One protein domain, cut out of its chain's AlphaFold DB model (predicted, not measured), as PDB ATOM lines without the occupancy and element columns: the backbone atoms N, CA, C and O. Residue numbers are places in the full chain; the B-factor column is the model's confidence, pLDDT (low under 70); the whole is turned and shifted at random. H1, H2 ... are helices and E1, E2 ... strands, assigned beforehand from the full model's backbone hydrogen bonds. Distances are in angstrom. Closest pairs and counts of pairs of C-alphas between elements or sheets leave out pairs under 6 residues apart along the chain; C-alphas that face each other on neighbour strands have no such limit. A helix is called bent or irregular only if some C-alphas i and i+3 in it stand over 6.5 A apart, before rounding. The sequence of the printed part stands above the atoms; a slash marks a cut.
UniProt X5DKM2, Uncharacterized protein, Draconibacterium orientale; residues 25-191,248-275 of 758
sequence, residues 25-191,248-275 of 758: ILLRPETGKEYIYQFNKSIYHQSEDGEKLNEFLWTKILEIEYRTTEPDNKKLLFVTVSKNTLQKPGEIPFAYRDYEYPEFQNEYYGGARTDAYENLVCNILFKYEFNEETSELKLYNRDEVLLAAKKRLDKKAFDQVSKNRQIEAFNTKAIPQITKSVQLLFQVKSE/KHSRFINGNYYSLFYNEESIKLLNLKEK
ATOM      1  N   ILE A  25     -16.621 123.807  26.200       86.06
ATOM      2  CA  ILE A  25     -16.089 124.147  24.888       86.06
ATOM      3  C   ILE A  25     -17.185 124.891  24.129       86.06
ATOM      4  O   ILE A  25     -18.264 124.344  23.878       86.06
ATOM      5  N   LEU A  26     -16.893 126.142  23.776       90.81
ATOM      6  CA  LEU A  26     -17.791 127.014  23.029       90.81
ATOM      7  C   LEU A  26     -17.490 126.909  21.533       90.81
ATOM      8  O   LEU A  26     -16.385 127.210  21.076       90.81
ATOM      9  N   LEU A  27     -18.494 126.484  20.778       92.62
ATOM     10  CA  LEU A  27     -18.462 126.322  19.328       92.62
ATOM     11  C   LEU A  27     -19.385 127.366  18.685       92.62
ATOM     12  O   LEU A  27     -20.274 127.910  19.354       92.62
ATOM     13  N   ARG A  28     -19.161 127.691  17.408       90.62
ATOM     14  CA  ARG A  28     -19.860 128.784  16.715       90.62
ATOM     15  C   ARG A  28     -20.275 128.373  15.304       90.62
ATOM     16  O   ARG A  28     -19.444 127.856  14.566       90.62
ATOM     17  N   PRO A  29     -21.531 128.628  14.907       90.12
ATOM     18  CA  PRO A  29     -21.948 128.408  13.535       90.12
ATOM     19  C   PRO A  29     -21.399 129.507  12.619       90.12
ATOM     20  O   PRO A  29     -21.291 130.673  13.004       90.12
ATOM     21  N   GLU A  30     -21.126 129.156  11.369       89.31
ATOM     22  CA  GLU A  30     -20.726 130.115  10.344       89.31
ATOM     23  C   GLU A  30     -21.915 130.560   9.490       89.31
ATOM     24  O   GLU A  30     -22.832 129.792   9.192       89.31
ATOM     25  N   THR A  31     -21.905 131.829   9.080       87.06
ATOM     26  CA  THR A  31     -22.939 132.368   8.193       87.06
ATOM     27  C   THR A  31     -22.766 131.829   6.773       87.06
ATOM     28  O   THR A  31     -21.664 131.863   6.238       87.06
ATOM     29  N   GLY A  32     -23.858 131.378   6.148       82.06
ATOM     30  CA  GLY A  32     -23.850 130.867   4.767       82.06
ATOM     31  C   GLY A  32     -23.527 129.373   4.624       82.06
ATOM     32  O   GLY A  32     -23.598 128.849   3.512       82.06
ATOM     33  N   LYS A  33     -23.237 128.683   5.737       88.06
ATOM     34  CA  LYS A  33     -23.111 127.221   5.799       88.06
ATOM     35  C   LYS A  33     -24.419 126.574   6.273       88.06
ATOM     36  O   LYS A  33     -25.150 127.139   7.092       88.06
ATOM     37  N   GLU A  34     -24.682 125.373   5.773       90.19
ATOM     38  CA  GLU A  34     -25.731 124.473   6.255       90.19
ATOM     39  C   GLU A  34     -25.090 123.257   6.932       90.19
ATOM     40  O   GLU A  34     -24.232 122.586   6.351       90.19
ATOM     41  N   TYR A  35     -25.514 122.982   8.166       93.12
ATOM     42  CA  TYR A  35     -25.061 121.846   8.964       93.12
ATOM     43  C   TYR A  35     -26.188 120.819   9.068       93.12
ATOM     44  O   TYR A  35     -27.290 121.148   9.517       93.12
ATOM     45  N   ILE A  36     -25.903 119.567   8.711       93.50
ATOM     46  CA  ILE A  36     -26.848 118.453   8.829       93.50
ATOM     47  C   ILE A  36     -26.334 117.491   9.896       93.50
ATOM     48  O   ILE A  36     -25.334 116.801   9.694       93.50
ATOM     49  N   TYR A  37     -27.024 117.433  11.034       95.81
ATOM     50  CA  TYR A  37     -26.662 116.590  12.172       95.81
ATOM     51  C   TYR A  37     -27.656 115.451  12.368       95.81
ATOM     52  O   TYR A  37     -28.862 115.674  12.442       95.81
ATOM     53  N   GLN A  38     -27.143 114.236  12.551       96.50
ATOM     54  CA  GLN A  38     -27.920 113.086  12.996       96.50
ATOM     55  C   GLN A  38     -27.738 112.876  14.493       96.50
ATOM     56  O   GLN A  38     -26.620 112.741  14.979       96.50
ATOM     57  N   PHE A  39     -28.853 112.789  15.205       96.88
ATOM     58  CA  PHE A  39     -28.942 112.431  16.609       96.88
ATOM     59  C   PHE A  39     -29.508 111.020  16.710       96.88
ATOM     60  O   PHE A  39     -30.604 110.766  16.206       96.88
ATOM     61  N   ASN A  40     -28.807 110.123  17.392       96.12
ATOM     62  CA  ASN A  40     -29.315 108.800  17.717       96.12
ATOM     63  C   ASN A  40     -29.464 108.635  19.225       96.12
ATOM     64  O   ASN A  40     -28.643 109.113  20.006       96.12
ATOM     65  N   LYS A  41     -30.502 107.907  19.625       94.81
ATOM     66  CA  LYS A  41     -30.671 107.402  20.982       94.81
ATOM     67  C   LYS A  41     -30.993 105.920  20.918       94.81
ATOM     68  O   LYS A  41     -32.027 105.557  20.366       94.81
ATOM     69  N   SER A  42     -30.134 105.086  21.488       94.69
ATOM     70  CA  SER A  42     -30.318 103.639  21.524       94.69
ATOM     71  C   SER A  42     -30.415 103.116  22.954       94.69
ATOM     72  O   SER A  42     -29.759 103.634  23.862       94.69
ATOM     73  N   ILE A  43     -31.245 102.089  23.139       92.88
ATOM     74  CA  ILE A  43     -31.261 101.239  24.330       92.88
ATOM     75  C   ILE A  43     -30.987  99.810  23.875       92.88
ATOM     76  O   ILE A  43     -31.723  99.274  23.043       92.88
ATOM     77  N   TYR A  44     -29.940  99.194  24.418       92.06
ATOM     78  CA  TYR A  44     -29.523  97.852  24.015       92.06
ATOM     79  C   TYR A  44     -28.921  97.040  25.158       92.06
ATOM     80  O   TYR A  44     -28.489  97.569  26.184       92.06
ATOM     81  N   HIS A  45     -28.872  95.733  24.933       89.88
ATOM     82  CA  HIS A  45     -28.040  94.803  25.685       89.88
ATOM     83  C   HIS A  45     -26.814  94.436  24.851       89.88
ATOM     84  O   HIS A  45     -26.881  94.431  23.624       89.88
ATOM     85  N   GLN A  46     -25.696  94.146  25.504       87.81
ATOM     86  CA  GLN A  46     -24.482  93.693  24.833       87.81
ATOM     87  C   GLN A  46     -24.304  92.199  25.098       87.81
ATOM     88  O   GLN A  46     -24.351  91.792  26.259       87.81
ATOM     89  N   SER A  47     -24.167  91.392  24.043       81.88
ATOM     90  CA  SER A  47     -23.915  89.949  24.159       81.88
ATOM     91  C   SER A  47     -22.500  89.659  24.673       81.88
ATOM     92  O   SER A  47     -21.651  90.550  24.701       81.88
ATOM     93  N   GLU A  48     -22.227  88.405  25.053       78.94
ATOM     94  CA  GLU A  48     -20.873  87.972  25.447       78.94
ATOM     95  C   GLU A  48     -19.844  88.170  24.319       78.94
ATOM     96  O   GLU A  48     -18.694  88.506  24.590       78.94
ATOM     97  N   ASP A  49     -20.278  88.055  23.059       79.56
ATOM     98  CA  ASP A  49     -19.456  88.287  21.862       79.56
ATOM     99  C   ASP A  49     -19.341  89.781  21.487       79.56
ATOM    100  O   ASP A  49     -18.712  90.142  20.493       79.56
ATOM    101  N   GLY A  50     -19.949  90.672  22.278       79.25
ATOM    102  CA  GLY A  50     -19.908  92.120  22.079       79.25
ATOM    103  C   GLY A  50     -20.947  92.671  21.097       79.25
ATOM    104  O   GLY A  50     -20.921  93.869  20.809       79.25
ATOM    105  N   GLU A  51     -21.877  91.850  20.604       83.75
ATOM    106  CA  GLU A  51     -22.933  92.292  19.690       83.75
ATOM    107  C   GLU A  51     -23.995  93.133  20.407       83.75
ATOM    108  O   GLU A  51     -24.437  92.819  21.516       83.75
ATOM    109  N   LYS A  52     -24.446  94.207  19.748       87.56
ATOM    110  CA  LYS A  52     -25.518  95.070  20.259       87.56
ATOM    111  C   LYS A  52     -26.888  94.481  19.931       87.56
ATOM    112  O   LYS A  52     -27.339  94.514  18.789       87.56
ATOM    113  N   LEU A  53     -27.595  94.043  20.964       86.19
ATOM    114  CA  LEU A  53     -28.990  93.619  20.907       86.19
ATOM    115  C   LEU A  53     -29.887  94.833  21.181       86.19
ATOM    116  O   LEU A  53     -30.262  95.107  22.324       86.19
ATOM    117  N   ASN A  54     -30.166  95.613  20.135       82.19
ATOM    118  CA  ASN A  54     -30.950  96.845  20.240       82.19
ATOM    119  C   ASN A  54     -32.426  96.548  20.547       82.19
ATOM    120  O   ASN A  54     -33.138  95.966  19.730       82.19
ATOM    121  N   GLU A  55     -32.911  97.018  21.700       85.88
ATOM    122  CA  GLU A  55     -34.347  97.032  22.005       85.88
ATOM    123  C   GLU A  55     -35.039  98.212  21.308       85.88
ATOM    124  O   GLU A  55     -36.212  98.142  20.937       85.88
ATOM    125  N   PHE A  56     -34.313  99.320  21.152       88.12
ATOM    126  CA  PHE A  56     -34.869 100.600  20.744       88.12
ATOM    127  C   PHE A  56     -33.806 101.456  20.062       88.12
ATOM    128  O   PHE A  56     -32.732 101.645  20.626       88.12
ATOM    129  N   LEU A  57     -34.132 102.036  18.907       91.69
ATOM    130  CA  LEU A  57     -33.297 103.018  18.220       91.69
ATOM    131  C   LEU A  57     -34.150 104.194  17.744       91.69
ATOM    132  O   LEU A  57     -35.028 104.055  16.895       91.69
ATOM    133  N   TRP A  58     -33.864 105.375  18.275       93.38
ATOM    134  CA  TRP A  58     -34.428 106.636  17.819       93.38
ATOM    135  C   TRP A  58     -33.396 107.379  16.987       93.38
ATOM    136  O   TRP A  58     -32.292 107.614  17.470       93.38
ATOM    137  N   THR A  59     -33.774 107.826  15.794       94.56
ATOM    138  CA  THR A  59     -32.961 108.715  14.959       94.56
ATOM    139  C   THR A  59     -33.699 110.024  14.676       94.56
ATOM    140  O   THR A  59     -34.879 110.018  14.325       94.56
ATOM    141  N   LYS A  60     -33.011 111.159  14.810       95.75
ATOM    142  CA  LYS A  60     -33.475 112.482  14.369       95.75
ATOM    143  C   LYS A  60     -32.413 113.136  13.495       95.75
ATOM    144  O   LYS A  60     -31.243 113.094  13.855       95.75
ATOM    145  N   ILE A  61     -32.809 113.770  12.399       95.12
ATOM    146  CA  ILE A  61     -31.910 114.593  11.580       95.12
ATOM    147  C   ILE A  61     -32.345 116.048  11.709       95.12
ATOM    148  O   ILE A  61     -33.530 116.358  11.564       95.12
ATOM    149  N   LEU A  62     -31.392 116.912  12.054       96.44
ATOM    150  CA  LEU A  62     -31.569 118.351  12.172       96.44
ATOM    151  C   LEU A  62     -30.773 119.052  11.073       96.44
ATOM    152  O   LEU A  62     -29.570 118.832  10.940       96.44
ATOM    153  N   GLU A  63     -31.452 119.938  10.359       94.44
ATOM    154  CA  GLU A  63     -30.870 120.880   9.406       94.44
ATOM    155  C   GLU A  63     -30.765 122.245  10.070       94.44
ATOM    156  O   GLU A  63     -31.736 122.739  10.658       94.44
ATOM    157  N   ILE A  64     -29.567 122.823  10.027       95.06
ATOM    158  CA  ILE A  64     -29.216 124.020  10.782       95.06
ATOM    159  C   ILE A  64     -28.544 125.033   9.857       95.06
ATOM    160  O   ILE A  64     -27.474 124.777   9.308       95.06
ATOM    161  N   GLU A  65     -29.147 126.214   9.742       93.56
ATOM    162  CA  GLU A  65     -28.624 127.353   8.982       93.56
ATOM    163  C   GLU A  65     -28.435 128.551   9.920       93.56
ATOM    164  O   GLU A  65     -29.350 128.928  10.656       93.56
ATOM    165  N   TYR A  66     -27.272 129.198   9.871       91.62
ATOM    166  CA  TYR A  66     -27.045 130.463  10.566       91.62
ATOM    167  C   TYR A  66     -27.038 131.615   9.568       91.62
ATOM    168  O   TYR A  66     -26.204 131.666   8.661       91.62
ATOM    169  N   ARG A  67     -27.988 132.547   9.702       89.62
ATOM    170  CA  ARG A  67     -28.112 133.669   8.762       89.62
ATOM    171  C   ARG A  67     -28.593 134.953   9.413       89.62
ATOM    172  O   ARG A  67     -29.329 134.951  10.402       89.62
ATOM    173  N   THR A  68     -28.206 136.059   8.791       85.75
ATOM    174  CA  THR A  68     -28.725 137.392   9.090       85.75
ATOM    175  C   THR A  68     -30.093 137.562   8.437       85.75
ATOM    176  O   THR A  68     -30.278 137.247   7.265       85.75
ATOM    177  N   THR A  69     -31.066 138.043   9.202       82.94
ATOM    178  CA  THR A  69     -32.422 138.333   8.727       82.94
ATOM    179  C   THR A  69     -32.576 139.800   8.368       82.94
ATOM    180  O   THR A  69     -32.141 140.667   9.121       82.94
ATOM    181  N   GLU A  70     -33.233 140.083   7.246       78.50
ATOM    182  CA  GLU A  70     -33.637 141.439   6.866       78.50
ATOM    183  C   GLU A  70     -35.105 141.701   7.253       78.50
ATOM    184  O   GLU A  70     -35.914 140.768   7.228       78.50
ATOM    185  N   PRO A  71     -35.482 142.947   7.607       73.44
ATOM    186  CA  PRO A  71     -34.656 144.165   7.643       73.44
ATOM    187  C   PRO A  71     -33.899 144.381   8.968       73.44
ATOM    188  O   PRO A  71     -33.051 145.265   9.052       73.44
ATOM    189  N   ASP A  72     -34.189 143.588  10.002       75.75
ATOM    190  CA  ASP A  72     -33.724 143.840  11.375       75.75
ATOM    191  C   ASP A  72     -32.231 143.530  11.606       75.75
ATOM    192  O   ASP A  72     -31.716 143.748  12.704       75.75
ATOM    193  N   ASN A  73     -31.534 142.993  10.599       79.56
ATOM    194  CA  ASN A  73     -30.142 142.535  10.644       79.56
ATOM    195  C   ASN A  73     -29.826 141.605  11.829       79.56
ATOM    196  O   ASN A  73     -28.690 141.535  12.302       79.56
ATOM    197  N   LYS A  74     -30.825 140.858  12.315       83.81
ATOM    198  CA  LYS A  74     -30.641 139.898  13.407       83.81
ATOM    199  C   LYS A  74     -30.058 138.604  12.870       83.81
ATOM    200  O   LYS A  74     -30.628 138.012  11.952       83.81
ATOM    201  N   LYS A  75     -28.973 138.133  13.478       86.81
ATOM    202  CA  LYS A  75     -28.440 136.794  13.227       86.81
ATOM    203  C   LYS A  75     -29.257 135.768  14.001       86.81
ATOM    204  O   LYS A  75     -29.392 135.875  15.218       86.81
ATOM    205  N   LEU A  76     -29.820 134.802  13.288       93.06
ATOM    206  CA  LEU A  76     -30.642 133.748  13.866       93.06
ATOM    207  C   LEU A  76     -30.183 132.392  13.345       93.06
ATOM    208  O   LEU A  76     -29.801 132.251  12.181       93.06
ATOM    209  N   LEU A  77     -30.269 131.398  14.220       94.75
ATOM    210  CA  LEU A  77     -30.114 129.997  13.873       94.75
ATOM    211  C   LEU A  77     -31.481 129.432  13.477       94.75
ATOM    212  O   LEU A  77     -32.420 129.457  14.273       94.75
ATOM    213  N   PHE A  78     -31.593 128.935  12.256       95.81
ATOM    214  CA  PHE A  78     -32.775 128.301  11.691       95.81
ATOM    215  C   PHE A  78     -32.584 126.797  11.802       95.81
ATOM    216  O   PHE A  78     -31.651 126.258  11.221       95.81
ATOM    217  N   VAL A  79     -33.441 126.141  12.577       96.94
ATOM    218  CA  VAL A  79     -33.362 124.706  12.842       96.94
ATOM    219  C   VAL A  79     -34.659 124.044  12.414       96.94
ATOM    220  O   VAL A  79     -35.738 124.424  12.880       96.94
ATOM    221  N   THR A  80     -34.537 123.015  11.587       95.75
ATOM    222  CA  THR A  80     -35.643 122.152  11.171       95.75
ATOM    223  C   THR A  80     -35.292 120.707  11.494       95.75
ATOM    224  O   THR A  80     -34.152 120.287  11.333       95.75
ATOM    225  N   VAL A  81     -36.269 119.933  11.966       95.81
ATOM    226  CA  VAL A  81     -36.125 118.477  12.091       95.81
ATOM    227  C   VAL A  81     -36.648 117.852  10.802       95.81
ATOM    228  O   VAL A  81     -37.863 117.844  10.606       95.81
ATOM    229  N   SER A  82     -35.761 117.372   9.932       91.38
ATOM    230  CA  SER A  82     -36.129 116.788   8.631       91.38
ATOM    231  C   SER A  82     -36.353 115.279   8.682       91.38
ATOM    232  O   SER A  82     -37.032 114.735   7.828       91.38
ATOM    233  N   LYS A  83     -35.862 114.588   9.721       92.31
ATOM    234  CA  LYS A  83     -36.188 113.171   9.964       92.31
ATOM    235  C   LYS A  83     -36.408 112.910  11.444       92.31
ATOM    236  O   LYS A  83     -35.704 113.465  12.287       92.31
ATOM    237  N   ASN A  84     -37.365 112.046  11.768       94.31
ATOM    238  CA  ASN A  84     -37.646 111.610  13.133       94.31
ATOM    239  C   ASN A  84     -38.227 110.195  13.084       94.31
ATOM    240  O   ASN A  84     -39.410 110.025  12.794       94.31
ATOM    241  N   THR A  85     -37.404 109.188  13.354       93.50
ATOM    242  CA  THR A  85     -37.792 107.780  13.246       93.50
ATOM    243  C   THR A  85     -37.519 107.030  14.536       93.50
ATOM    244  O   THR A  85     -36.578 107.332  15.270       93.50
ATOM    245  N   LEU A  86     -38.338 106.019  14.785       91.31
ATOM    246  CA  LEU A  86     -38.209 105.092  15.890       91.31
ATOM    247  C   LEU A  86     -38.275 103.663  15.348       91.31
ATOM    248  O   LEU A  86     -39.247 103.292  14.698       91.31
ATOM    249  N   GLN A  87     -37.261 102.868  15.661       90.56
ATOM    250  CA  GLN A  87     -37.165 101.458  15.322       90.56
ATOM    251  C   GLN A  87     -37.105 100.614  16.592       90.56
ATOM    252  O   GLN A  87     -36.512 101.023  17.599       90.56
ATOM    253  N   LYS A  88     -37.684  99.417  16.533       86.19
ATOM    254  CA  LYS A  88     -37.529  98.388  17.564       86.19
ATOM    255  C   LYS A  88     -37.126  97.066  16.909       86.19
ATOM    256  O   LYS A  88     -37.995  96.247  16.611       86.19
ATOM    257  N   PRO A  89     -35.819  96.867  16.675       76.94
ATOM    258  CA  PRO A  89     -35.313  95.723  15.917       76.94
ATOM    259  C   PRO A  89     -35.684  94.356  16.506       76.94
ATOM    260  O   PRO A  89     -35.804  93.384  15.772       76.94
ATOM    261  N   GLY A  90     -35.896  94.271  17.824       68.50
ATOM    262  CA  GLY A  90     -36.284  93.030  18.501       68.50
ATOM    263  C   GLY A  90     -37.786  92.697  18.500       68.50
ATOM    264  O   GLY A  90     -38.157  91.646  19.021       68.50
ATOM    265  N   GLU A  91     -38.665  93.565  17.982       74.12
ATOM    266  CA  GLU A  91     -40.101  93.258  17.862       74.12
ATOM    267  C   GLU A  91     -40.379  92.492  16.555       74.12
ATOM    268  O   GLU A  91     -39.849  92.839  15.505       74.12
ATOM    269  N   ILE A  92     -41.218  91.448  16.614       64.69
ATOM    270  CA  ILE A  92     -41.693  90.701  15.439       64.69
ATOM    271  C   ILE A  92     -43.218  90.872  15.350       64.69
ATOM    272  O   ILE A  92     -43.924  90.426  16.263       64.69
ATOM    273  N   PRO A  93     -43.754  91.479  14.274       69.31
ATOM    274  CA  PRO A  93     -43.027  92.040  13.126       69.31
ATOM    275  C   PRO A  93     -42.198  93.284  13.495       69.31
ATOM    276  O   PRO A  93     -42.515  93.958  14.478       69.31
ATOM    277  N   PHE A  94     -41.169  93.581  12.689       71.25
ATOM    278  CA  PHE A  94     -40.291  94.744  12.866       71.25
ATOM    279  C   PHE A  94     -41.115  96.027  13.013       71.25
ATOM    280  O   PHE A  94     -41.891  96.401  12.129       71.25
ATOM    281  N   ALA A  95     -40.968  96.710  14.150       81.06
ATOM    282  CA  ALA A  95     -41.727  97.922  14.423       81.06
ATOM    283  C   ALA A  95     -40.926  99.164  14.016       81.06
ATOM    284  O   ALA A  95     -40.029  99.616  14.735       81.06
ATOM    285  N   TYR A  96     -41.312  99.742  12.880       87.50
ATOM    286  CA  TYR A  96     -40.799 101.007  12.365       87.50
ATOM    287  C   TYR A  96     -41.853 102.108  12.466       87.50
ATOM    288  O   TYR A  96     -42.998 101.948  12.035       87.50
ATOM    289  N   ARG A  97     -41.463 103.261  13.004       89.12
ATOM    290  CA  ARG A  97     -42.281 104.473  13.029       89.12
ATOM    291  C   ARG A  97     -41.507 105.631  12.443       89.12
ATOM    292  O   ARG A  97     -40.399 105.929  12.879       89.12
ATOM    293  N   ASP A  98     -42.158 106.334  11.536       92.25
ATOM    294  CA  ASP A  98     -41.705 107.611  11.017       92.25
ATOM    295  C   ASP A  98     -42.692 108.689  11.469       92.25
ATOM    296  O   ASP A  98     -43.890 108.600  11.209       92.25
ATOM    297  N   TYR A  99     -42.215 109.688  12.207       91.88
ATOM    298  CA  TYR A  99     -43.066 110.769  12.700       91.88
ATOM    299  C   TYR A  99     -43.302 111.863  11.644       91.88
ATOM    300  O   TYR A  99     -44.211 112.680  11.815       91.88
ATOM    301  N   GLU A 100     -42.520 111.899  10.561       91.94
ATOM    302  CA  GLU A 100     -42.822 112.711   9.377       91.94
ATOM    303  C   GLU A 100     -43.946 112.079   8.541       91.94
ATOM    304  O   GLU A 100     -44.839 112.784   8.058       91.94
ATOM    305  N   TYR A 101     -43.963 110.744   8.495       91.81
ATOM    306  CA  TYR A 101     -44.953 109.908   7.810       91.81
ATOM    307  C   TYR A 101     -45.679 108.961   8.797       91.81
ATOM    308  O   TYR A 101     -45.424 107.751   8.796       91.81
ATOM    309  N   PRO A 102     -46.588 109.481   9.657       89.25
ATOM    310  CA  PRO A 102     -47.175 108.725  10.771       89.25
ATOM    311  C   PRO A 102     -48.015 107.515  10.348       89.25
ATOM    312  O   PRO A 102     -48.458 107.426   9.208       89.25
ATOM    313  N   GLU A 103     -48.339 106.623  11.296       86.88
ATOM    314  CA  GLU A 103     -49.247 105.480  11.076       86.88
ATOM    315  C   GLU A 103     -50.523 105.895  10.307       86.88
ATOM    316  O   GLU A 103     -51.278 106.759  10.760       86.88
ATOM    317  N   PHE A 104     -50.772 105.268   9.150       89.06
ATOM    318  CA  PHE A 104     -51.871 105.614   8.238       89.06
ATOM    319  C   PHE A 104     -53.225 105.081   8.736       89.06
ATOM    320  O   PHE A 104     -53.754 104.082   8.247       89.06
ATOM    321  N   GLN A 105     -53.779 105.723   9.765       84.19
ATOM    322  CA  GLN A 105     -55.054 105.348  10.375       84.19
ATOM    323  C   GLN A 105     -55.784 106.565  10.950       84.19
ATOM    324  O   GLN A 105     -55.171 107.519  11.423       84.19
ATOM    325  N   ASN A 106     -57.117 106.527  10.912       71.38
ATOM    326  CA  ASN A 106     -57.951 107.645  11.355       71.38
ATOM    327  C   ASN A 106     -58.139 107.691  12.882       71.38
ATOM    328  O   ASN A 106     -58.357 108.763  13.443       71.38
ATOM    329  N   GLU A 107     -58.075 106.536  13.551       61.06
ATOM    330  CA  GLU A 107     -58.329 106.416  14.985       61.06
ATOM    331  C   GLU A 107     -57.042 106.577  15.795       61.06
ATOM    332  O   GLU A 107     -56.055 105.863  15.607       61.06
ATOM    333  N   TYR A 108     -57.067 107.507  16.747       56.09
ATOM    334  CA  TYR A 108     -56.081 107.529  17.815       56.09
ATOM    335  C   TYR A 108     -56.399 106.383  18.777       56.09
ATOM    336  O   TYR A 108     -57.423 106.415  19.460       56.09
ATOM    337  N   TYR A 109     -55.513 105.388  18.874       48.16
ATOM    338  CA  TYR A 109     -55.560 104.436  19.981       48.16
ATOM    339  C   TYR A 109     -55.513 105.228  21.292       48.16
ATOM    340  O   TYR A 109     -54.484 105.815  21.622       48.16
ATOM    341  N   GLY A 110     -56.620 105.225  22.039       40.69
ATOM    342  CA  GLY A 110     -56.826 105.931  23.310       40.69
ATOM    343  C   GLY A 110     -55.894 105.535  24.465       40.69
ATOM    344  O   GLY A 110     -56.185 105.843  25.618       40.69
ATOM    345  N   GLY A 111     -54.769 104.874  24.191       46.53
ATOM    346  CA  GLY A 111     -53.675 104.748  25.142       46.53
ATOM    347  C   GLY A 111     -52.942 106.081  25.290       46.53
ATOM    348  O   GLY A 111     -52.813 106.852  24.340       46.53
ATOM    349  N   ALA A 112     -52.423 106.360  26.483       46.84
ATOM    350  CA  ALA A 112     -51.485 107.454  26.705       46.84
ATOM    351  C   ALA A 112     -50.157 107.154  25.980       46.84
ATOM    352  O   ALA A 112     -49.174 106.779  26.611       46.84
ATOM    353  N   ARG A 113     -50.128 107.279  24.645       59.25
ATOM    354  CA  ARG A 113     -48.880 107.247  23.873       59.25
ATOM    355  C   ARG A 113     -48.026 108.422  24.349       59.25
ATOM    356  O   ARG A 113     -48.379 109.582  24.126       59.25
ATOM    357  N   THR A 114     -46.953 108.120  25.075       59.62
ATOM    358  CA  THR A 114     -46.080 109.106  25.728       59.62
ATOM    359  C   THR A 114     -45.289 109.956  24.737       59.62
ATOM    360  O   THR A 114     -44.829 111.031  25.111       59.62
ATOM    361  N   ASP A 115     -45.167 109.488  23.496       70.94
ATOM    362  CA  ASP A 115     -44.415 110.047  22.369       70.94
ATOM    363  C   ASP A 115     -45.310 110.749  21.329       70.94
ATOM    364  O   ASP A 115     -44.824 111.221  20.311       70.94
ATOM    365  N   ALA A 116     -46.624 110.867  21.549       75.19
ATOM    366  CA  ALA A 116     -47.544 111.368  20.522       75.19
ATOM    367  C   ALA A 116     -47.226 112.792  20.013       75.19
ATOM    368  O   ALA A 116     -47.529 113.099  18.857       75.19
ATOM    369  N   TYR A 117     -46.586 113.631  20.837       83.12
ATOM    370  CA  TYR A 117     -46.148 114.981  20.467       83.12
ATOM    371  C   TYR A 117     -45.009 114.986  19.432       83.12
ATOM    372  O   TYR A 117     -44.790 116.001  18.775       83.12
ATOM    373  N   GLU A 118     -44.301 113.870  19.254       87.88
ATOM    374  CA  GLU A 118     -43.207 113.724  18.284       87.88
ATOM    375  C   GLU A 118     -43.696 113.842  16.841       87.88
ATOM    376  O   GLU A 118     -42.996 114.394  15.993       87.88
ATOM    377  N   ASN A 119     -44.957 113.461  16.596       85.25
ATOM    378  CA  ASN A 119     -45.660 113.675  15.327       85.25
ATOM    379  C   ASN A 119     -45.831 115.156  14.961       85.25
ATOM    380  O   ASN A 119     -46.407 115.455  13.917       85.25
ATOM    381  N   LEU A 120     -45.468 116.090  15.839       89.44
ATOM    382  CA  LEU A 120     -45.581 117.522  15.582       89.44
ATOM    383  C   LEU A 120     -44.229 118.156  15.275       89.44
ATOM    384  O   LEU A 120     -44.219 119.275  14.783       89.44
ATOM    385  N   VAL A 121     -43.114 117.473  15.544       91.50
ATOM    386  CA  VAL A 121     -41.774 118.075  15.541       91.50
ATOM    387  C   VAL A 121     -41.228 118.301  14.127       91.50
ATOM    388  O   VAL A 121     -40.680 119.371  13.868       91.50
ATOM    389  N   CYS A 122     -41.383 117.330  13.219       92.69
ATOM    390  CA  CYS A 122     -40.766 117.376  11.885       92.69
ATOM    391  C   CYS A 122     -41.196 118.616  11.099       92.69
ATOM    392  O   CYS A 122     -42.360 118.989  11.165       92.69
ATOM    393  N   ASN A 123     -40.322 119.260  10.331       91.25
ATOM    394  CA  ASN A 123     -40.676 120.396   9.463       91.25
ATOM    395  C   ASN A 123     -41.328 121.611  10.168       91.25
ATOM    396  O   ASN A 123     -41.989 122.422   9.517       91.25
ATOM    397  N   ILE A 124     -41.202 121.745  11.497       94.31
ATOM    398  CA  ILE A 124     -41.460 123.018  12.194       94.31
ATOM    399  C   ILE A 124     -40.151 123.794  12.266       94.31
ATOM    400  O   ILE A 124     -39.137 123.261  12.706       94.31
ATOM    401  N   LEU A 125     -40.199 125.066  11.870       95.88
ATOM    402  CA  LEU A 125     -39.040 125.945  11.895       95.88
ATOM    403  C   LEU A 125     -38.836 126.564  13.283       95.88
ATOM    404  O   LEU A 125     -39.610 127.431  13.710       95.88
ATOM    405  N   PHE A 126     -37.753 126.180  13.948       97.31
ATOM    406  CA  PHE A 126     -37.281 126.799  15.182       97.31
ATOM    407  C   PHE A 126     -36.247 127.872  14.840       97.31
ATOM    408  O   PHE A 126     -35.280 127.610  14.130       97.31
ATOM    409  N   LYS A 127     -36.443 129.088  15.346       96.62
ATOM    410  CA  LYS A 127     -35.498 130.199  15.198       96.62
ATOM    411  C   LYS A 127     -34.889 130.485  16.562       96.62
ATOM    412  O   LYS A 127     -35.631 130.804  17.491       96.62
ATOM    413  N   TYR A 128     -33.574 130.397  16.692       96.50
ATOM    414  CA  TYR A 128     -32.868 130.716  17.931       96.50
ATOM    415  C   TYR A 128     -32.048 131.994  17.776       96.50
ATOM    416  O   TYR A 128     -31.332 132.165  16.791       96.50
ATOM    417  N   GLU A 129     -32.140 132.878  18.766       93.94
ATOM    418  CA  GLU A 129     -31.103 133.876  19.017       93.94
ATOM    419  C   GLU A 129     -29.868 133.137  19.548       93.94
ATOM    420  O   GLU A 129     -29.986 132.315  20.461       93.94
ATOM    421  N   PHE A 130     -28.709 133.415  18.952       91.75
ATOM    422  CA  PHE A 130     -27.423 132.840  19.335       91.75
ATOM    423  C   PHE A 130     -26.564 133.917  19.997       91.75
ATOM    424  O   PHE A 130     -26.318 134.970  19.403       91.75
ATOM    425  N   ASN A 131     -26.122 133.674  21.230       90.81
ATOM    426  CA  ASN A 131     -25.174 134.555  21.904       90.81
ATOM    427  C   ASN A 131     -23.743 134.183  21.493       90.81
ATOM    428  O   ASN A 131     -23.233 133.151  21.904       90.81
ATOM    429  N   GLU A 132     -23.076 135.033  20.714       86.94
ATOM    430  CA  GLU A 132     -21.713 134.790  20.207       86.94
ATOM    431  C   GLU A 132     -20.642 134.671  21.316       86.94
ATOM    432  O   GLU A 132     -19.589 134.057  21.106       86.94
ATOM    433  N   GLU A 133     -20.879 135.255  22.495       88.88
ATOM    434  CA  GLU A 133     -19.936 135.219  23.621       88.88
ATOM    435  C   GLU A 133     -20.059 133.928  24.430       88.88
ATOM    436  O   GLU A 133     -19.046 133.342  24.804       88.88
ATOM    437  N   THR A 134     -21.290 133.481  24.689       90.44
ATOM    438  CA  THR A 134     -21.568 132.326  25.560       90.44
ATOM    439  C   THR A 134     -21.973 131.065  24.798       90.44
ATOM    440  O   THR A 134     -22.098 130.005  25.405       90.44
ATOM    441  N   SER A 135     -22.208 131.158  23.489       91.19
ATOM    442  CA  SER A 135     -22.835 130.129  22.645       91.19
ATOM    443  C   SER A 135     -24.208 129.652  23.146       91.19
ATOM    444  O   SER A 135     -24.663 128.565  22.792       91.19
ATOM    445  N   GLU A 136     -24.886 130.441  23.985       92.69
ATOM    446  CA  GLU A 136     -26.223 130.122  24.495       92.69
ATOM    447  C   GLU A 136     -27.309 130.384  23.446       92.69
ATOM    448  O   GLU A 136     -27.265 131.364  22.695       92.69
ATOM    449  N   LEU A 137     -28.321 129.516  23.441       94.00
ATOM    450  CA  LEU A 137     -29.477 129.594  22.559       94.00
ATOM    451  C   LEU A 137     -30.722 130.047  23.308       94.00
ATOM    452  O   LEU A 137     -31.101 129.494  24.343       94.00
ATOM    453  N   LYS A 138     -31.451 130.982  22.701       94.62
ATOM    454  CA  LYS A 138     -32.782 131.383  23.157       94.62
ATOM    455  C   LYS A 138     -33.780 131.266  22.018       94.62
ATOM    456  O   LYS A 138     -33.612 131.880  20.971       94.62
ATOM    457  N   LEU A 139     -34.841 130.481  22.216       96.06
ATOM    458  CA  LEU A 139     -35.885 130.324  21.203       96.06
ATOM    459  C   LEU A 139     -36.596 131.663  20.967       96.06
ATOM    460  O   LEU A 139     -37.271 132.180  21.857       96.06
ATOM    461  N   TYR A 140     -36.456 132.190  19.754       95.00
ATOM    462  CA  TYR A 140     -36.985 133.482  19.332       95.00
ATOM    463  C   TYR A 140     -38.471 133.409  18.974       95.00
ATOM    464  O   TYR A 140     -39.253 134.275  19.352       95.00
ATOM    465  N   ASN A 141     -38.880 132.359  18.258       95.69
ATOM    466  CA  ASN A 141     -40.200 132.269  17.633       95.69
ATOM    467  C   ASN A 141     -41.136 131.247  18.302       95.69
ATOM    468  O   ASN A 141     -41.876 130.534  17.623       95.69
ATOM    469  N   ARG A 142     -41.123 131.166  19.640       96.56
ATOM    470  CA  ARG A 142     -41.908 130.167  20.392       96.56
ATOM    471  C   ARG A 142     -43.396 130.165  20.025       96.56
ATOM    472  O   ARG A 142     -43.962 129.094  19.825       96.56
ATOM    473  N   ASP A 143     -44.013 131.337  19.894       97.12
ATOM    474  CA  ASP A 143     -45.439 131.447  19.558       97.12
ATOM    475  C   ASP A 143     -45.738 130.967  18.129       97.12
ATOM    476  O   ASP A 143     -46.740 130.288  17.907       97.12
ATOM    477  N   GLU A 144     -44.848 131.239  17.164       96.81
ATOM    478  CA  GLU A 144     -44.959 130.724  15.789       96.81
ATOM    479  C   GLU A 144     -44.852 129.193  15.760       96.81
ATOM    480  O   GLU A 144     -45.642 128.525  15.091       96.81
ATOM    481  N   VAL A 145     -43.906 128.636  16.523       96.81
ATOM    482  CA  VAL A 145     -43.686 127.189  16.676       96.81
ATOM    483  C   VAL A 145     -44.927 126.506  17.262       96.81
ATOM    484  O   VAL A 145     -45.408 125.508  16.719       96.81
ATOM    485  N   LEU A 146     -45.503 127.067  18.331       96.56
ATOM    486  CA  LEU A 146     -46.731 126.548  18.942       96.56
ATOM    487  C   LEU A 146     -47.943 126.683  18.014       96.56
ATOM    488  O   LEU A 146     -48.764 125.767  17.937       96.56
ATOM    489  N   LEU A 147     -48.050 127.791  17.276       95.56
ATOM    490  CA  LEU A 147     -49.110 127.989  16.292       95.56
ATOM    491  C   LEU A 147     -49.011 126.973  15.145       95.56
ATOM    492  O   LEU A 147     -50.037 126.437  14.724       95.56
ATOM    493  N   ALA A 148     -47.805 126.681  14.654       93.81
ATOM    494  CA  ALA A 148     -47.579 125.667  13.626       93.81
ATOM    495  C   ALA A 148     -47.993 124.268  14.113       93.81
ATOM    496  O   ALA A 148     -48.753 123.576  13.428       93.81
ATOM    497  N   ALA A 149     -47.587 123.886  15.330       93.00
ATOM    498  CA  ALA A 149     -48.002 122.628  15.952       93.00
ATOM    499  C   ALA A 149     -49.531 122.549  16.127       93.00
ATOM    500  O   ALA A 149     -50.143 121.523  15.817       93.00
ATOM    501  N   LYS A 150     -50.169 123.650  16.551       91.81
ATOM    502  CA  LYS A 150     -51.629 123.739  16.696       91.81
ATOM    503  C   LYS A 150     -52.347 123.572  15.362       91.81
ATOM    504  O   LYS A 150     -53.251 122.750  15.280       91.81
ATOM    505  N   LYS A 151     -51.909 124.267  14.308       90.38
ATOM    506  CA  LYS A 151     -52.484 124.130  12.959       90.38
ATOM    507  C   LYS A 151     -52.437 122.683  12.459       90.38
ATOM    508  O   LYS A 151     -53.402 122.221  11.857       90.38
ATOM    509  N   ARG A 152     -51.355 121.949  12.737       87.56
ATOM    510  CA  ARG A 152     -51.255 120.521  12.392       87.56
ATOM    511  C   ARG A 152     -52.210 119.655  13.195       87.56
ATOM    512  O   ARG A 152     -52.901 118.826  12.618       87.56
ATOM    513  N   LEU A 153     -52.284 119.853  14.511       86.69
ATOM    514  CA  LEU A 153     -53.256 119.134  15.339       86.69
ATOM    515  C   LEU A 153     -54.698 119.452  14.953       86.69
ATOM    516  O   LEU A 153     -55.544 118.575  15.067       86.69
ATOM    517  N   ASP A 154     -54.979 120.668  14.485       86.38
ATOM    518  CA  ASP A 154     -56.314 121.060  14.045       86.38
ATOM    519  C   ASP A 154     -56.759 120.345  12.773       86.38
ATOM    520  O   ASP A 154     -57.945 120.040  12.652       86.38
ATOM    521  N   LYS A 155     -55.816 119.997  11.888       82.88
ATOM    522  CA  LYS A 155     -56.070 119.089  10.764       82.88
ATOM    523  C   LYS A 155     -56.294 117.644  11.221       82.88
ATOM    524  O   LYS A 155     -56.986 116.897  10.547       82.88
ATOM    525  N   LYS A 156     -55.729 117.220  12.354       79.94
ATOM    526  CA  LYS A 156     -55.869 115.847  12.862       79.94
ATOM    527  C   LYS A 156     -57.207 115.678  13.600       79.94
ATOM    528  O   LYS A 156     -57.683 116.590  14.271       79.94
ATOM    529  N   ALA A 157     -57.818 114.495  13.505       74.00
ATOM    530  CA  ALA A 157     -59.139 114.193  14.078       74.00
ATOM    531  C   ALA A 157     -59.112 113.972  15.612       74.00
ATOM    532  O   ALA A 157     -59.721 113.041  16.130       74.00
ATOM    533  N   PHE A 158     -58.377 114.811  16.347       75.12
ATOM    534  CA  PHE A 158     -58.333 114.788  17.809       75.12
ATOM    535  C   PHE A 158     -59.500 115.576  18.411       75.12
ATOM    536  O   PHE A 158     -59.861 116.648  17.921       75.12
ATOM    537  N   ASP A 159     -60.029 115.101  19.537       82.38
ATOM    538  CA  ASP A 159     -60.895 115.916  20.386       82.38
ATOM    539  C   ASP A 159     -60.111 117.089  21.018       82.38
ATOM    540  O   ASP A 159     -58.878 117.075  21.104       82.38
ATOM    541  N   GLN A 160     -60.820 118.122  21.482       84.94
ATOM    542  CA  GLN A 160     -60.184 119.339  22.000       84.94
ATOM    543  C   GLN A 160     -59.307 119.094  23.242       84.94
ATOM    544  O   GLN A 160     -58.295 119.776  23.417       84.94
ATOM    545  N   VAL A 161     -59.662 118.128  24.094       86.38
ATOM    546  CA  VAL A 161     -58.888 117.788  25.300       86.38
ATOM    547  C   VAL A 161     -57.564 117.146  24.893       86.38
ATOM    548  O   VAL A 161     -56.501 117.564  25.358       86.38
ATOM    549  N   SER A 162     -57.612 116.196  23.959       82.56
ATOM    550  CA  SER A 162     -56.430 115.567  23.375       82.56
ATOM    551  C   SER A 162     -55.532 116.588  22.681       82.56
ATOM    552  O   SER A 162     -54.322 116.576  22.917       82.56
ATOM    553  N   LYS A 163     -56.097 117.519  21.897       85.94
ATOM    554  CA  LYS A 163     -55.334 118.610  21.263       85.94
ATOM    555  C   LYS A 163     -54.582 119.452  22.294       85.94
ATOM    556  O   LYS A 163     -53.377 119.650  22.155       85.94
ATOM    557  N   ASN A 164     -55.268 119.897  23.348       88.25
ATOM    558  CA  ASN A 164     -54.661 120.716  24.399       88.25
ATOM    559  C   ASN A 164     -53.516 119.973  25.103       88.25
ATOM    560  O   ASN A 164     -52.430 120.532  25.253       88.25
ATOM    561  N   ARG A 165     -53.720 118.694  25.445       88.00
ATOM    562  CA  ARG A 165     -52.690 117.845  26.063       88.00
ATOM    563  C   ARG A 165     -51.457 117.684  25.171       88.00
ATOM    564  O   ARG A 165     -50.337 117.733  25.670       88.00
ATOM    565  N   GLN A 166     -51.641 117.483  23.863       88.19
ATOM    566  CA  GLN A 166     -50.512 117.340  22.936       88.19
ATOM    567  C   GLN A 166     -49.751 118.655  22.742       88.19
ATOM    568  O   GLN A 166     -48.525 118.629  22.695       88.19
ATOM    569  N   ILE A 167     -50.438 119.802  22.697       91.88
ATOM    570  CA  ILE A 167     -49.771 121.115  22.665       91.88
ATOM    571  C   ILE A 167     -48.998 121.380  23.953       91.88
ATOM    572  O   ILE A 167     -47.867 121.857  23.894       91.88
ATOM    573  N   GLU A 168     -49.563 121.043  25.111       92.88
ATOM    574  CA  GLU A 168     -48.863 121.172  26.387       92.88
ATOM    575  C   GLU A 168     -47.614 120.283  26.428       92.88
ATOM    576  O   GLU A 168     -46.531 120.761  26.766       92.88
ATOM    577  N   ALA A 169     -47.729 119.016  26.015       91.31
ATOM    578  CA  ALA A 169     -46.592 118.101  25.926       91.31
ATOM    579  C   ALA A 169     -45.536 118.593  24.923       91.31
ATOM    580  O   ALA A 169     -44.345 118.571  25.223       91.31
ATOM    581  N   PHE A 170     -45.953 119.111  23.768       93.44
ATOM    582  CA  PHE A 170     -45.045 119.711  22.794       93.44
ATOM    583  C   PHE A 170     -44.301 120.922  23.387       93.44
ATOM    584  O   PHE A 170     -43.081 121.024  23.280       93.44
ATOM    585  N   ASN A 171     -45.014 121.798  24.099       95.75
ATOM    586  CA  ASN A 171     -44.454 122.994  24.727       95.75
ATOM    587  C   ASN A 171     -43.492 122.691  25.891       95.75
ATOM    588  O   ASN A 171     -42.514 123.412  26.091       95.75
ATOM    589  N   THR A 172     -43.790 121.657  26.680       94.25
ATOM    590  CA  THR A 172     -43.065 121.324  27.922       94.25
ATOM    591  C   THR A 172     -42.007 120.239  27.746       94.25
ATOM    592  O   THR A 172     -41.098 120.157  28.569       94.25
ATOM    593  N   LYS A 173     -42.088 119.425  26.685       93.19
ATOM    594  CA  LYS A 173     -41.146 118.330  26.403       93.19
ATOM    595  C   LYS A 173     -40.417 118.526  25.080       93.19
ATOM    596  O   LYS A 173     -39.194 118.624  25.084       93.19
ATOM    597  N   ALA A 174     -41.150 118.640  23.970       93.25
ATOM    598  CA  ALA A 174     -40.550 118.663  22.634       93.25
ATOM    599  C   ALA A 174     -39.663 119.893  22.407       93.25
ATOM    600  O   ALA A 174     -38.497 119.746  22.046       93.25
ATOM    601  N   ILE A 175     -40.189 121.100  22.669       95.75
ATOM    602  CA  ILE A 175     -39.428 122.349  22.511       95.75
ATOM    603  C   ILE A 175     -38.144 122.310  23.365       95.75
ATOM    604  O   ILE A 175     -37.068 122.454  22.786       95.75
ATOM    605  N   PRO A 176     -38.196 122.047  24.692       95.81
ATOM    606  CA  PRO A 176     -36.981 121.943  25.502       95.81
ATOM    607  C   PRO A 176     -35.999 120.866  25.034       95.81
ATOM    608  O   PRO A 176     -34.793 121.095  25.083       95.81
ATOM    609  N   GLN A 177     -36.487 119.710  24.575       93.69
ATOM    610  CA  GLN A 177     -35.628 118.631  24.087       93.69
ATOM    611  C   GLN A 177     -34.864 119.048  22.827       93.69
ATOM    612  O   GLN A 177     -33.648 118.876  22.789       93.69
ATOM    613  N   ILE A 178     -35.538 119.652  21.842       95.19
ATOM    614  CA  ILE A 178     -34.874 120.170  20.638       95.19
ATOM    615  C   ILE A 178     -33.894 121.282  21.006       95.19
ATOM    616  O   ILE A 178     -32.749 121.242  20.567       95.19
ATOM    617  N   THR A 179     -34.283 122.229  21.865       95.94
ATOM    618  CA  THR A 179     -33.369 123.283  22.325       95.94
ATOM    619  C   THR A 179     -32.126 122.697  22.996       95.94
ATOM    620  O   THR A 179     -31.021 123.130  22.690       95.94
ATOM    621  N   LYS A 180     -32.273 121.669  23.844       94.69
ATOM    622  CA  LYS A 180     -31.142 120.973  24.477       94.69
ATOM    623  C   LYS A 180     -30.246 120.281  23.443       94.69
ATOM    624  O   LYS A 180     -29.027 120.390  23.545       94.69
ATOM    625  N   SER A 181     -30.831 119.589  22.466       94.00
ATOM    626  CA  SER A 181     -30.088 118.925  21.389       94.00
ATOM    627  C   SER A 181     -29.272 119.918  20.563       94.00
ATOM    628  O   SER A 181     -28.093 119.679  20.331       94.00
ATOM    629  N   VAL A 182     -29.864 121.054  20.181       95.56
ATOM    630  CA  VAL A 182     -29.159 122.107  19.431       95.56
ATOM    631  C   VAL A 182     -28.100 122.782  20.310       95.56
ATOM    632  O   VAL A 182     -26.994 123.025  19.845       95.56
ATOM    633  N   GLN A 183     -28.389 123.031  21.592       95.38
ATOM    634  CA  GLN A 183     -27.435 123.642  22.524       95.38
ATOM    635  C   GLN A 183     -26.159 122.807  22.673       95.38
ATOM    636  O   GLN A 183     -25.072 123.376  22.741       95.38
ATOM    637  N   LEU A 184     -26.279 121.475  22.676       93.19
ATOM    638  CA  LEU A 184     -25.145 120.552  22.779       93.19
ATOM    639  C   LEU A 184     -24.190 120.627  21.573       93.19
ATOM    640  O   LEU A 184     -23.009 120.330  21.722       93.19
ATOM    641  N   LEU A 185     -24.665 121.073  20.405       95.06
ATOM    642  CA  LEU A 185     -23.810 121.301  19.233       95.06
ATOM    643  C   LEU A 185     -22.864 122.491  19.423       95.06
ATOM    644  O   LEU A 185     -21.810 122.538  18.794       95.06
ATOM    645  N   PHE A 186     -23.252 123.451  20.269       93.56
ATOM    646  CA  PHE A 186     -22.528 124.707  20.464       93.56
ATOM    647  C   PHE A 186     -21.862 124.839  21.839       93.56
ATOM    648  O   PHE A 186     -20.986 125.681  22.023       93.56
ATOM    649  N   GLN A 187     -22.264 124.002  22.796       91.69
ATOM    650  CA  GLN A 187     -21.704 123.919  24.142       91.69
ATOM    651  C   GLN A 187     -21.428 122.456  24.496       91.69
ATOM    652  O   GLN A 187     -22.302 121.743  25.001       91.69
ATOM    653  N   VAL A 188     -20.196 122.014  24.255       86.88
ATOM    654  CA  VAL A 188     -19.755 120.657  24.601       86.88
ATOM    655  C   VAL A 188     -19.121 120.703  25.983       86.88
ATOM    656  O   VAL A 188     -18.159 121.433  26.215       86.88
ATOM    657  N   LYS A 189     -19.664 119.939  26.931       81.44
ATOM    658  CA  LYS A 189     -19.081 119.851  28.273       81.44
ATOM    659  C   LYS A 189     -17.821 118.994  28.220       81.44
ATOM    660  O   LYS A 189     -17.919 117.793  27.979       81.44
ATOM    661  N   SER A 190     -16.664 119.598  28.481       69.31
ATOM    662  CA  SER A 190     -15.453 118.846  28.780       69.31
ATOM    663  C   SER A 190     -15.487 118.488  30.264       69.31
ATOM    664  O   SER A 190     -15.149 119.292  31.134       69.31
ATOM    665  N   GLU A 191     -16.007 117.304  30.582       66.31
ATOM    666  CA  GLU A 191     -15.881 116.753  31.930       66.31
ATOM    667  C   GLU A 191     -14.524 116.050  32.021       66.31
ATOM    668  O   GLU A 191     -14.314 115.021  31.380       66.31
ATOM    669  N   LYS A 248     -34.407  96.050  36.467       81.31
ATOM    670  CA  LYS A 248     -35.152  95.679  37.687       81.31
ATOM    671  C   LYS A 248     -35.234  94.155  37.874       81.31
ATOM    672  O   LYS A 248     -35.263  93.668  39.002       81.31
ATOM    673  N   HIS A 249     -35.289  93.424  36.764       79.56
ATOM    674  CA  HIS A 249     -35.238  91.968  36.684       79.56
ATOM    675  C   HIS A 249     -34.356  91.597  35.494       79.56
ATOM    676  O   HIS A 249     -34.525  92.202  34.433       79.56
ATOM    677  N   SER A 250     -33.466  90.610  35.663       81.19
ATOM    678  CA  SER A 250     -32.616  90.133  34.571       81.19
ATOM    679  C   SER A 250     -33.473  89.727  33.376       81.19
ATOM    680  O   SER A 250     -34.428  88.959  33.526       81.19
ATOM    681  N   ARG A 251     -33.145  90.247  32.195       79.38
ATOM    682  CA  ARG A 251     -33.876  89.941  30.964       79.38
ATOM    683  C   ARG A 251     -33.286  88.721  30.287       79.38
ATOM    684  O   ARG A 251     -32.075  88.645  30.132       79.38
ATOM    685  N   PHE A 252     -34.147  87.793  29.885       79.75
ATOM    686  CA  PHE A 252     -33.751  86.625  29.112       79.75
ATOM    687  C   PHE A 252     -33.909  86.923  27.619       79.75
ATOM    688  O   PHE A 252     -35.035  87.070  27.145       79.75
ATOM    689  N   ILE A 253     -32.796  87.043  26.896       75.31
ATOM    690  CA  ILE A 253     -32.759  87.362  25.461       75.31
ATOM    691  C   ILE A 253     -31.803  86.374  24.789       75.31
ATOM    692  O   ILE A 253     -30.680  86.190  25.254       75.31
ATOM    693  N   ASN A 254     -32.253  85.714  23.718       73.19
ATOM    694  CA  ASN A 254     -31.467  84.748  22.934       73.19
ATOM    695  C   ASN A 254     -30.743  83.674  23.774       73.19
ATOM    696  O   ASN A 254     -29.627  83.283  23.458       73.19
ATOM    697  N   GLY A 255     -31.366  83.190  24.853       76.75
ATOM    698  CA  GLY A 255     -30.771  82.150  25.701       76.75
ATOM    699  C   GLY A 255     -29.934  82.657  26.880       76.75
ATOM    700  O   GLY A 255     -29.565  81.846  27.726       76.75
ATOM    701  N   ASN A 256     -29.695  83.969  26.984       82.44
ATOM    702  CA  ASN A 256     -28.814  84.573  27.988       82.44
ATOM    703  C   ASN A 256     -29.556  85.556  28.902       82.44
ATOM    704  O   ASN A 256     -30.535  86.186  28.496       82.44
ATOM    705  N   TYR A 257     -29.082  85.694  30.145       84.25
ATOM    706  CA  TYR A 257     -29.621  86.640  31.125       84.25
ATOM    707  C   TYR A 257     -28.767  87.905  31.209       84.25
ATOM    708  O   TYR A 257     -27.600  87.841  31.582       84.25
ATOM    709  N   TYR A 258     -29.384  89.061  30.978       85.94
ATOM    710  CA  TYR A 258     -28.729  90.365  31.058       85.94
ATOM    711  C   TYR A 258     -29.217  91.145  32.279       85.94
ATOM    712  O   TYR A 258     -30.421  91.351  32.452       85.94
ATOM    713  N   SER A 259     -28.285  91.584  33.128       86.00
ATOM    714  CA  SER A 259     -28.572  92.400  34.319       86.00
ATOM    715  C   SER A 259     -28.394  93.902  34.090       86.00
ATOM    716  O   SER A 259     -28.963  94.696  34.841       86.00
ATOM    717  N   LEU A 260     -27.641  94.291  33.059       89.81
ATOM    718  CA  LEU A 260     -27.368  95.676  32.677       89.81
ATOM    719  C   LEU A 260     -27.931  95.967  31.283       89.81
ATOM    720  O   LEU A 260     -28.074  95.063  30.455       89.81
ATOM    721  N   PHE A 261     -28.242  97.234  31.037       91.50
ATOM    722  CA  PHE A 261     -28.550  97.750  29.709       91.50
ATOM    723  C   PHE A 261     -27.814  99.066  29.471       91.50
ATOM    724  O   PHE A 261     -27.494  99.800  30.411       91.50
ATOM    725  N   TYR A 262     -27.558  99.347  28.203       94.06
ATOM    726  CA  TYR A 262     -26.811 100.501  27.737       94.06
ATOM    727  C   TYR A 262     -27.793 101.530  27.191       94.06
ATOM    728  O   TYR A 262     -28.656 101.202  26.380       94.06
ATOM    729  N   ASN A 263     -27.650 102.777  27.631       95.19
ATOM    730  CA  ASN A 263     -28.302 103.941  27.047       95.19
ATOM    731  C   ASN A 263     -27.237 104.745  26.312       95.19
ATOM    732  O   ASN A 263     -26.351 105.327  26.945       95.19
ATOM    733  N   GLU A 264     -27.333 104.778  24.992       95.38
ATOM    734  CA  GLU A 264     -26.397 105.482  24.126       95.38
ATOM    735  C   GLU A 264     -27.087 106.678  23.479       95.38
ATOM    736  O   GLU A 264     -28.135 106.534  22.852       95.38
ATOM    737  N   GLU A 265     -26.495 107.858  23.620       95.56
ATOM    738  CA  GLU A 265     -26.873 109.065  22.889       95.56
ATOM    739  C   GLU A 265     -25.688 109.478  22.019       95.56
ATOM    740  O   GLU A 265     -24.591 109.694  22.533       95.56
ATOM    741  N   SER A 266     -25.890 109.584  20.707       96.00
ATOM    742  CA  SER A 266     -24.842 109.997  19.777       96.00
ATOM    743  C   SER A 266     -25.303 111.092  18.828       96.00
ATOM    744  O   SER A 266     -26.484 111.215  18.506       96.00
ATOM    745  N   ILE A 267     -24.353 111.918  18.409       96.56
ATOM    746  CA  ILE A 267     -24.520 113.005  17.457       96.56
ATOM    747  C   ILE A 267     -23.410 112.866  16.430       96.56
ATOM    748  O   ILE A 267     -22.245 112.730  16.796       96.56
ATOM    749  N   LYS A 268     -23.764 112.934  15.154       95.44
ATOM    750  CA  LYS A 268     -22.811 112.917  14.050       95.44
ATOM    751  C   LYS A 268     -23.158 114.013  13.055       95.44
ATOM    752  O   LYS A 268     -24.310 114.121  12.639       95.44
ATOM    753  N   LEU A 269     -22.170 114.806  12.664       93.94
ATOM    754  CA  LEU A 269     -22.274 115.681  11.504       93.94
ATOM    755  C   LEU A 269     -22.288 114.804  10.247       93.94
ATOM    756  O   LEU A 269     -21.290 114.157   9.928       93.94
ATOM    757  N   LEU A 270     -23.426 114.757   9.560       89.12
ATOM    758  CA  LEU A 270     -23.569 114.027   8.303       89.12
ATOM    759  C   LEU A 270     -23.004 114.824   7.134       89.12
ATOM    760  O   LEU A 270     -22.339 114.256   6.272       89.12
ATOM    761  N   ASN A 271     -23.286 116.128   7.108       85.81
ATOM    762  CA  ASN A 271     -22.891 117.002   6.017       85.81
ATOM    763  C   ASN A 271     -22.667 118.439   6.508       85.81
ATOM    764  O   ASN A 271     -23.395 118.929   7.375       85.81
ATOM    765  N   LEU A 272     -21.670 119.095   5.920       87.50
ATOM    766  CA  LEU A 272     -21.395 120.520   6.033       87.50
ATOM    767  C   LEU A 272     -21.193 121.047   4.618       87.50
ATOM    768  O   LEU A 272     -20.202 120.699   3.975       87.50
ATOM    769  N   LYS A 273     -22.113 121.884   4.143       81.44
ATOM    770  CA  LYS A 273     -22.039 122.430   2.786       81.44
ATOM    771  C   LYS A 273     -22.270 123.929   2.760       81.44
ATOM    772  O   LYS A 273     -22.961 124.492   3.613       81.44
ATOM    773  N   GLU A 274     -21.689 124.570   1.756       82.62
ATOM    774  CA  GLU A 274     -22.098 125.916   1.385       82.62
ATOM    775  C   GLU A 274     -23.504 125.866   0.799       82.62
ATOM    776  O   GLU A 274     -23.887 124.909   0.119       82.62
ATOM    777  N   LYS A 275     -24.285 126.913   1.053       70.44
ATOM    778  CA  LYS A 275     -25.602 127.027   0.443       70.44
ATOM    779  C   LYS A 275     -25.457 127.333  -1.044       70.44
ATOM    780  O   LYS A 275     -25.294 128.482  -1.452       70.44
TER     781      LYS A 275
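This is residues 25 to 191 and 248 to 275 of the 758 residues of an uncharacterized protein of Draconibacterium orientale (UniProt X5DKM2). A long, twisted antiparallel sheet, with E9, E1, E2 and E3 side by side, curls round H3b, the second arm of a long, nearly straight helix. Its first arm, H3a, reaches past the sheet and makes a small helical head with H2 and H1, while E8 pairs with residues 256 to 258 of E9 at one far end of the sheet. The printed part has 195 residues, of mixed class, with three named helices and nine named strands in the order E1 E2 E3 E4 H1 E5 E6 H2 H3 E7 E8 E9. It is only just compact, close to loose, with a radius of gyration of the C-alphas of 19.2 A and spans of 64 by 46 by 29 A.

E1, residues 33 to 46, begins at C-alpha 33 (-23.111, 127.221, 5.799), is 38.6 A long and bends by 60 degrees at residue 43. E2, residues 52 to 69, is 45.3 A long and bends by 85 degrees at residue 55. E3, residues 74 to 88, is 42.3 A long. E4 is residues 95 to 98, H1 116 to 120, E5 126 to 130 and E6 137 to 139. H2, residues 142 to 155, is 20.4 A long. H3, residues 160 to 186, was assigned as one helix by its hydrogen bonds but is bent, with C-alphas 172 and 175 6.6 A apart; its arms are H3a, residues 160 to 172, 18.2 A, and H3b, residues 175 to 186, 17.2 A, at a shallow tilt of 22 degrees. E7 is residues 187 to 190 and E8 248 to 253. E9, residues 256 to 274, is 49.6 A long, bends by 83 degrees at residue 259 and ends at C-alpha 274 (-22.098, 125.916, 1.385).

E1 to E4 form a meander, each strand the antiparallel neighbour of the one before: N 39 and O 60 are 2.8 A apart, N 61 and O 83 2.9 A, N 86 and O 97 2.8 A. E9 lies on the other side of E1 from E2, with N 40 and O 266 at 2.8 A, and pairs with E8 through N 251 and O 258, 3.0 A. E4 and E5 lie on one side of E3, E2 on the other; N 79 and O 126 are 2.8 A apart. E5 and E6 form a hairpin, with N 129 and O 138 at 2.8 A. The closest C-alphas of E6 and H3b are those of Leu 137 and Gln 183, 6.3 A. H2 touches H3a, opposite ways at a shallow tilt of 32 degrees, closest at the C-alphas of Leu 153 and Lys 163, 6.3 A. H1 touches H3a, closest at the C-alphas of Tyr 117 and Phe 170, 5.4 A. E7 pairs with no named strand, but residues 25 to 26 pair antiparallel with its residues 187 to 188. Every O i to N i+4 pair is within hydrogen-bond range in H2 and H3a, 6 of 8 in H3b and 0 of 1 in H1, where 2 of 2 O i to N i+3 pairs are.

The two C-alphas farthest apart, those of Pro 71 and Gly 255, are 64.7 A apart. Residues 192 to 247 are not printed, and C-alphas 191 and 248 are 29.1 A apart across the cut. The link from E4 to H1, 17 residues, is long. Mean pLDDT of the printed part is 87.0; residue 90 and residues 92 to 93, 107 to 114 and 190 to 191 are under 70.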